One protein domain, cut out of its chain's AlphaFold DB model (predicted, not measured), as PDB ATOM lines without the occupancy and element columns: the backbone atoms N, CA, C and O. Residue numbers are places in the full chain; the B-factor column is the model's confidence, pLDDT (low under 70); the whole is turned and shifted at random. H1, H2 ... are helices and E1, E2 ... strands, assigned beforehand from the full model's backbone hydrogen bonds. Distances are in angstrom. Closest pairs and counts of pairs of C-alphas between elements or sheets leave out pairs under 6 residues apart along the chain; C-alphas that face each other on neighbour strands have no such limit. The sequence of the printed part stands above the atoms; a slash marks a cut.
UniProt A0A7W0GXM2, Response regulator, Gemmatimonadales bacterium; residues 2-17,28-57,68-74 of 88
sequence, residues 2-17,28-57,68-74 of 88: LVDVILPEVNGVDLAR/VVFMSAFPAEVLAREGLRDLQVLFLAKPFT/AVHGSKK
ATOM      1  N   LEU A   2     187.270  -7.469  38.388       93.88
ATOM      2  CA  LEU A   2     186.380  -8.552  37.985       93.88
ATOM      3  C   LEU A   2     185.414  -8.787  39.149       93.88
ATOM      4  O   LEU A   2     185.878  -8.947  40.276       93.88
ATOM      5  N   VAL A   3     184.106  -8.750  38.902       93.19
ATOM      6  CA  VAL A   3     183.093  -8.818  39.966       93.19
ATOM      7  C   VAL A   3     181.965  -9.767  39.581       93.19
ATOM      8  O   VAL A   3     181.524  -9.792  38.434       93.19
ATOM      9  N   ASP A   4     181.513 -10.569  40.538       92.00
ATOM     10  CA  ASP A   4     180.304 -11.378  40.392       92.00
ATOM     11  C   ASP A   4     179.071 -10.507  40.605       92.00
ATOM     12  O   ASP A   4     179.064  -9.679  41.512       92.00
ATOM     13  N   VAL A   5     178.030 -10.685  39.796       88.25
ATOM     14  CA  VAL A   5     176.792  -9.912  39.962       88.25
ATOM     15  C   VAL A   5     175.966 -10.431  41.132       88.25
ATOM     16  O   VAL A   5     175.364  -9.642  41.861       88.25
ATOM     17  N   ILE A   6     175.925 -11.752  41.300       85.50
ATOM     18  CA  ILE A   6     175.158 -12.397  42.361       85.50
ATOM     19  C   ILE A   6     176.119 -12.682  43.510       85.50
ATOM     20  O   ILE A   6     176.893 -13.634  43.454       85.50
ATOM     21  N   LEU A   7     176.066 -11.852  44.549       86.50
ATOM     22  CA  LEU A   7     176.750 -12.082  45.817       86.50
ATOM     23  C   LEU A   7     175.695 -12.193  46.930       86.50
ATOM     24  O   LEU A   7     174.648 -11.544  46.843       86.50
ATOM     25  N   PRO A   8     175.927 -13.008  47.973       75.25
ATOM     26  CA  PRO A   8     175.138 -12.902  49.191       75.25
ATOM     27  C   PRO A   8     175.408 -11.510  49.785       75.25
ATOM     28  O   PRO A   8     176.551 -11.072  49.826       75.25
ATOM     29  N   GLU A   9     174.365 -10.801  50.211       84.62
ATOM     30  CA  GLU A   9     174.412  -9.486  50.889       84.62
ATOM     31  C   GLU A   9     174.598  -8.241  50.008       84.62
ATOM     32  O   GLU A   9     173.950  -7.230  50.277       84.62
ATOM     33  N   VAL A  10     175.425  -8.277  48.960       84.94
ATOM     34  CA  VAL A  10     175.690  -7.092  48.118       84.94
ATOM     35  C   VAL A  10     175.366  -7.330  46.647       84.94
ATOM     36  O   VAL A  10     175.579  -8.409  46.108       84.94
ATOM     37  N   ASN A  11     174.881  -6.305  45.952       87.19
ATOM     38  CA  ASN A  11     174.746  -6.355  44.498       87.19
ATOM     39  C   ASN A  11     176.108  -6.052  43.857       87.19
ATOM     40  O   ASN A  11     176.697  -4.994  44.097       87.19
ATOM     41  N   GLY A  12     176.612  -6.957  43.016       89.81
ATOM     42  CA  GLY A  12     177.888  -6.763  42.326       89.81
ATOM     43  C   GLY A  12     177.931  -5.521  41.432       89.81
ATOM     44  O   GLY A  12     179.001  -4.944  41.229       89.81
ATOM     45  N   VAL A  13     176.774  -5.076  40.931       88.31
ATOM     46  CA  VAL A  13     176.656  -3.833  40.155       88.31
ATOM     47  C   VAL A  13     176.903  -2.609  41.026       88.31
ATOM     48  O   VAL A  13     177.693  -1.744  40.646       88.31
ATOM     49  N   ASP A  14     176.317  -2.559  42.217       89.75
ATOM     50  CA  ASP A  14     176.535  -1.449  43.146       89.75
ATOM     51  C   ASP A  14     177.976  -1.441  43.669       89.75
ATOM     52  O   ASP A  14     178.606  -0.387  43.758       89.75
ATOM     53  N   LEU A  15     178.560  -2.622  43.899       91.88
ATOM     54  CA  LEU A  15     179.978  -2.746  44.231       91.88
ATOM     55  C   LEU A  15     180.882  -2.170  43.132       91.88
ATOM     56  O   LEU A  15     181.817  -1.421  43.423       91.88
ATOM     57  N   ALA A  16     180.602  -2.478  41.866       90.00
ATOM     58  CA  ALA A  16     181.343  -1.908  40.747       90.00
ATOM     59  C   ALA A  16     181.191  -0.386  40.647       90.00
ATOM     60  O   ALA A  16     182.185   0.294  40.382       90.00
ATOM     61  N   ARG A  17     179.987   0.151  40.884       88.50
ATOM     62  CA  ARG A  17     179.746   1.603  40.915       88.50
ATOM     63  C   ARG A  17     180.595   2.276  41.990       88.50
ATOM     64  O   ARG A  17     181.343   3.193  41.666       88.50
ATOM     65  N   VAL A  28     185.904  -2.441  34.414       91.12
ATOM     66  CA  VAL A  28     185.068  -3.402  35.152       91.12
ATOM     67  C   VAL A  28     184.597  -4.507  34.215       91.12
ATOM     68  O   VAL A  28     184.174  -4.228  33.095       91.12
ATOM     69  N   VAL A  29     184.667  -5.749  34.692       93.25
ATOM     70  CA  VAL A  29     184.086  -6.929  34.048       93.25
ATOM     71  C   VAL A  29     183.117  -7.584  35.029       93.25
ATOM     72  O   VAL A  29     183.513  -7.946  36.139       93.25
ATOM     73  N   PHE A  30     181.864  -7.742  34.613       92.94
ATOM     74  CA  PHE A  30     180.815  -8.413  35.373       92.94
ATOM     75  C   PHE A  30     180.738  -9.889  35.005       92.94
ATOM     76  O   PHE A  30     180.751 -10.235  33.828       92.94
ATOM     77  N   MET A  31     180.593 -10.766  35.994       93.62
ATOM     78  CA  MET A  31     180.361 -12.193  35.784       93.62
ATOM     79  C   MET A  31     178.954 -12.577  36.238       93.62
ATOM     80  O   MET A  31     178.539 -12.198  37.328       93.62
ATOM     81  N   SER A  32     178.218 -13.346  35.433       87.94
ATOM     82  CA  SER A  32     176.873 -13.820  35.798       87.94
ATOM     83  C   SER A  32     176.494 -15.095  35.047       87.94
ATOM     84  O   SER A  32     176.876 -15.268  33.892       87.94
ATOM     85  N   ALA A  33     175.712 -15.971  35.681       88.62
ATOM     86  CA  ALA A  33     175.051 -17.085  34.994       88.62
ATOM     87  C   ALA A  33     173.870 -16.616  34.116       88.62
ATOM     88  O   ALA A  33     173.491 -17.310  33.180       88.62
ATOM     89  N   PHE A  34     173.332 -15.414  34.371       84.44
ATOM     90  CA  PHE A  34     172.173 -14.850  33.665       84.44
ATOM     91  C   PHE A  34     172.425 -13.392  33.230       84.44
ATOM     92  O   PHE A  34     171.860 -12.458  33.802       84.44
ATOM     93  N   PRO A  35     173.290 -13.136  32.229       78.44
ATOM     94  CA  PRO A  35     173.677 -11.773  31.850       78.44
ATOM     95  C   PRO A  35     172.510 -10.920  31.335       78.44
ATOM     96  O   PRO A  35     172.421  -9.742  31.664       78.44
ATOM     97  N   ALA A  36     171.595 -11.510  30.557       79.69
ATOM     98  CA  ALA A  36     170.456 -10.791  29.981       79.69
ATOM     99  C   ALA A  36     169.502 -10.248  31.057       79.69
ATOM    100  O   ALA A  36     169.038  -9.111  30.964       79.69
ATOM    101  N   GLU A  37     169.248 -11.042  32.098       80.38
ATOM    102  CA  GLU A  37     168.420 -10.635  33.232       80.38
ATOM    103  C   GLU A  37     169.084  -9.505  34.017       80.38
ATOM    104  O   GLU A  37     168.436  -8.510  34.326       80.38
ATOM    105  N   VAL A  38     170.393  -9.607  34.263       78.69
ATOM    106  CA  VAL A  38     171.157  -8.549  34.936       78.69
ATOM    107  C   VAL A  38     171.108  -7.244  34.147       78.69
ATOM    108  O   VAL A  38     170.801  -6.199  34.712       78.69
ATOM    109  N   LEU A  39     171.366  -7.289  32.837       78.62
ATOM    110  CA  LEU A  39     171.311  -6.108  31.971       78.62
ATOM    111  C   LEU A  39     169.926  -5.450  31.991       78.62
ATOM    112  O   LEU A  39     169.821  -4.224  31.981       78.62
ATOM    113  N   ALA A  40     168.864  -6.260  32.021       80.31
ATOM    114  CA  ALA A  40     167.493  -5.778  32.109       80.31
ATOM    115  C   ALA A  40     167.165  -5.179  33.482       80.31
ATOM    116  O   ALA A  40     166.585  -4.097  33.531       80.31
ATOM    117  N   ARG A  41     167.541  -5.856  34.573       81.44
ATOM    118  CA  ARG A  41     167.238  -5.447  35.950       81.44
ATOM    119  C   ARG A  41     167.976  -4.173  36.352       81.44
ATOM    120  O   ARG A  41     167.411  -3.323  37.024       81.44
ATOM    121  N   GLU A  42     169.226  -4.042  35.924       80.50
ATOM    122  CA  GLU A  42     170.147  -3.004  36.404       80.50
ATOM    123  C   GLU A  42     170.237  -1.791  35.464       80.50
ATOM    124  O   GLU A  42     171.034  -0.879  35.692       80.50
ATOM    125  N   GLY A  43     169.440  -1.776  34.387       74.44
ATOM    126  CA  GLY A  43     169.416  -0.677  33.417       74.44
ATOM    127  C   GLY A  43     170.737  -0.498  32.663       74.44
ATOM    128  O   GLY A  43     171.011   0.572  32.133       74.44
ATOM    129  N   LEU A  44     171.571  -1.539  32.599       71.88
ATOM    130  CA  LEU A  44     172.913  -1.482  32.010       71.88
ATOM    131  C   LEU A  44     172.913  -1.609  30.476       71.88
ATOM    132  O   LEU A  44     173.962  -1.834  29.882       71.88
ATOM    133  N   ARG A  45     171.749  -1.492  29.825       60.84
ATOM    134  CA  ARG A  45     171.578  -1.715  28.376       60.84
ATOM    135  C   ARG A  45     172.350  -0.715  27.517       60.84
ATOM    136  O   ARG A  45     172.820  -1.090  26.448       60.84
ATOM    137  N   ASP A  46     172.516   0.506  28.017       51.38
ATOM    138  CA  ASP A  46     173.144   1.612  27.284       51.38
ATOM    139  C   ASP A  46     174.596   1.865  27.716       51.38
ATOM    140  O   ASP A  46     175.307   2.682  27.130       51.38
ATOM    141  N   LEU A  47     175.066   1.157  28.747       57.94
ATOM    142  CA  LEU A  47     176.447   1.239  29.192       57.94
ATOM    143  C   LEU A  47     177.266   0.198  28.428       57.94
ATOM    144  O   LEU A  47     176.901  -0.972  28.367       57.94
ATOM    145  N   GLN A  48     178.413   0.600  27.873       64.44
ATOM    146  CA  GLN A  48     179.405  -0.339  27.338       64.44
ATOM    147  C   GLN A  48     180.086  -1.086  28.498       64.44
ATOM    148  O   GLN A  48     181.239  -0.831  28.847       64.44
ATOM    149  N   VAL A  49     179.340  -1.974  29.152       76.56
ATOM    150  CA  VAL A  49     179.808  -2.825  30.246       76.56
ATOM    151  C   VAL A  49     180.273  -4.167  29.700       76.56
ATOM    152  O   VAL A  49     179.627  -4.780  28.852       76.56
ATOM    153  N   LEU A  50     181.412  -4.642  30.200       88.88
ATOM    154  CA  LEU A  50     181.948  -5.943  29.823       88.88
ATOM    155  C   LEU A  50     181.316  -7.023  30.695       88.88
ATOM    156  O   LEU A  50     181.410  -6.963  31.922       88.88
ATOM    157  N   PHE A  51     180.710  -8.018  30.056       90.31
ATOM    158  CA  PHE A  51     180.129  -9.181  30.719       90.31
ATOM    159  C   PHE A  51     180.859 -10.465  30.337       90.31
ATOM    160  O   PHE A  51     181.239 -10.667  29.185       90.31
ATOM    161  N   LEU A  52     180.999 -11.352  31.317       92.44
ATOM    162  CA  LEU A  52     181.524 -12.699  31.181       92.44
ATOM    163  C   LEU A  52     180.474 -13.686  31.709       92.44
ATOM    164  O   LEU A  52     180.222 -13.781  32.913       92.44
ATOM    165  N   ALA A  53     179.815 -14.390  30.792       93.12
ATOM    166  CA  ALA A  53     178.779 -15.358  31.134       93.12
ATOM    167  C   ALA A  53     179.390 -16.607  31.779       93.12
ATOM    168  O   ALA A  53     180.415 -17.100  31.319       93.12
ATOM    169  N   LYS A  54     178.766 -17.132  32.834       92.38
ATOM    170  CA  LYS A  54     179.169 -18.395  33.465       92.38
ATOM    171  C   LYS A  54     178.389 -19.577  32.867       92.38
ATOM    172  O   LYS A  54     177.182 -19.434  32.675       92.38
ATOM    173  N   PRO A  55     179.022 -20.753  32.682       95.25
ATOM    174  CA  PRO A  55     180.462 -21.005  32.813       95.25
ATOM    175  C   PRO A  55     181.259 -20.380  31.652       95.25
ATOM    176  O   PRO A  55     180.734 -20.227  30.555       95.25
ATOM    177  N   PHE A  56     182.531 -20.053  31.894       94.38
ATOM    178  CA  PHE A  56     183.440 -19.473  30.896       94.38
ATOM    179  C   PHE A  56     184.756 -20.246  30.809       94.38
ATOM    180  O   PHE A  56     185.180 -20.889  31.773       94.38
ATOM    181  N   THR A  57     185.426 -20.147  29.661       96.75
ATOM    182  CA  THR A  57     186.774 -20.695  29.470       96.75
ATOM    183  C   THR A  57     187.852 -19.731  29.972       96.75
ATOM    184  O   THR A  57     187.607 -18.549  30.242       96.75
ATOM    185  N   ALA A  68     189.112  -4.936  29.147       90.81
ATOM    186  CA  ALA A  68     188.947  -3.992  30.255       90.81
ATOM    187  C   ALA A  68     190.195  -3.123  30.501       90.81
ATOM    188  O   ALA A  68     190.085  -1.921  30.764       90.81
ATOM    189  N   VAL A  69     191.384  -3.720  30.391       90.19
ATOM    190  CA  VAL A  69     192.665  -3.023  30.585       90.19
ATOM    191  C   VAL A  69     192.932  -2.037  29.445       90.19
ATOM    192  O   VAL A  69     193.313  -0.896  29.699       90.19
ATOM    193  N   HIS A  70     192.680  -2.430  28.196       85.75
ATOM    194  CA  HIS A  70     192.976  -1.584  27.033       85.75
ATOM    195  C   HIS A  70     191.855  -0.584  26.693       85.75
ATOM    196  O   HIS A  70     192.130   0.496  26.168       85.75
ATOM    197  N   GLY A  71     190.596  -0.897  27.019       69.62
ATOM    198  CA  GLY A  71     189.423  -0.057  26.739       69.62
ATOM    199  C   GLY A  71     189.298   1.179  27.635       69.62
ATOM    200  O   GLY A  71     188.663   2.161  27.256       69.62
ATOM    201  N   SER A  72     189.984   1.196  28.783       58.00
ATOM    202  CA  SER A  72     189.948   2.310  29.745       58.00
ATOM    203  C   SER A  72     190.522   3.634  29.197       58.00
ATOM    204  O   SER A  72     190.330   4.681  29.813       58.00
ATOM    205  N   LYS A  73     191.180   3.608  28.024       48.88
ATOM    206  CA  LYS A  73     191.826   4.763  27.375       48.88
ATOM    207  C   LYS A  73     190.888   5.618  26.492       48.88
ATOM    208  O   LYS A  73     191.296   6.700  26.087       48.88
ATOM    209  N   LYS A  74     189.649   5.184  26.202       42.66
ATOM    210  CA  LYS A  74     188.702   5.873  25.283       42.66
ATOM    211  C   LYS A  74     187.399   6.374  25.946       42.66
ATOM    212  O   LYS A  74     186.327   6.236  25.375       42.66
TER     213      LYS A  74
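Overview. This is residues 2 to 17, 28 to 57 and 68 to 74 of the 88 residues of the protein "Response regulator" of Gemmatimonadales bacterium (UniProt A0A7W0GXM2). A small sheet of three parallel strands has two short helices, H1 and H2, over one face, while its other face has no named helix on it. H1 runs along the edge strand E1, H2 stands up from the sheet over E2, and the four-residue helix H3 is off to one side, nearest to Val 29 and Leu 50, where E2 and E3 begin. The printed part has 53 residues, with three named helices and three named strands in the order E1, H1, E2, H2, E3, H3; the sheet runs E1, E2, E3, and the class is mixed, helices and strands. The whole is compact, with a radius of gyration of the C-alphas of 11.1 A, and it spans 32 by 27 by 19 A.

Arrangement. E1, residues 2 to 4, is an edge strand, parallel to the inner strand E2, residues 29 to 32, at 24 degrees; N 3 and O 29 are 2.9 A apart, within hydrogen-bond range. H1, residues 12 to 17, is on the sheet, over E1, at a height of 8.7 A, and runs along the strands, at 2 degrees to E1 on the local plane. The closest C-alphas of E1 and H1 are those of Asp 4 and Gly 12, 5.6 A apart. E3, residues 50 to 53, is the other edge strand, parallel to E2 at 28 degrees; N 30 and O 50 are 2.8 A apart, and so are N 52 and O 30, both within hydrogen-bond range. H2, residues 35 to 41, is on the same face as H1, at a height of 10.1 A, with a local plane that rests on just 6 C-alphas of the sheet. It stands up from the sheet, its line rising 44 degrees out of that plane, and lies over E2 and only just not over E3, on which 2 of its 7 C-alphas fall. The closest C-alphas of H2 and E3 are those of Pro 35 and Ala 53, 6.3 A apart. E2, H2 and E3 form a strand-helix-strand unit, two parallel neighbour strands with a helix between them in the chain, and its crossover is right-handed. H3, residues 68 to 71, is not on the sheet; its closest C-alpha to E2 is that of Ala 68, 6.8 A from that of Val 29. H1 and H2 are apart, and H3 is apart from both. In H1 and H2 each O i to N i+4 pair is within hydrogen-bond range; H3 is too short for such a pair, and its one O i to N i+3 pair is not within range.

Along the chain. E1 begins at C-alpha 2, (186.380, -8.552, 37.985). E2 is 10.1 A long, E3 10.0 A, H2 9.9 A, H1 8.7 A, E1 7.1 A and H3 5.3 A. E3 ends at C-alpha 53, (178.779, -15.358, 31.134), and H3 ends at C-alpha 71, (189.423, -0.057, 26.739).

Size, cuts and confidence. The two C-alphas farthest apart, those of Pro 8 and Lys 74, are 33.3 A apart. Residues 18 to 27 are not printed, with 9.3 A between C-alphas 17 and 28; residues 58 to 67 are not printed, with 16.9 A between C-alphas 57 and 68. Of the links printed whole, E2 to H2 is tight, and E1 to H1 and H2 to E3 are short. The mean pLDDT of the printed part is 82.4, and residues 45 to 48 and 71 to 74 are under 70.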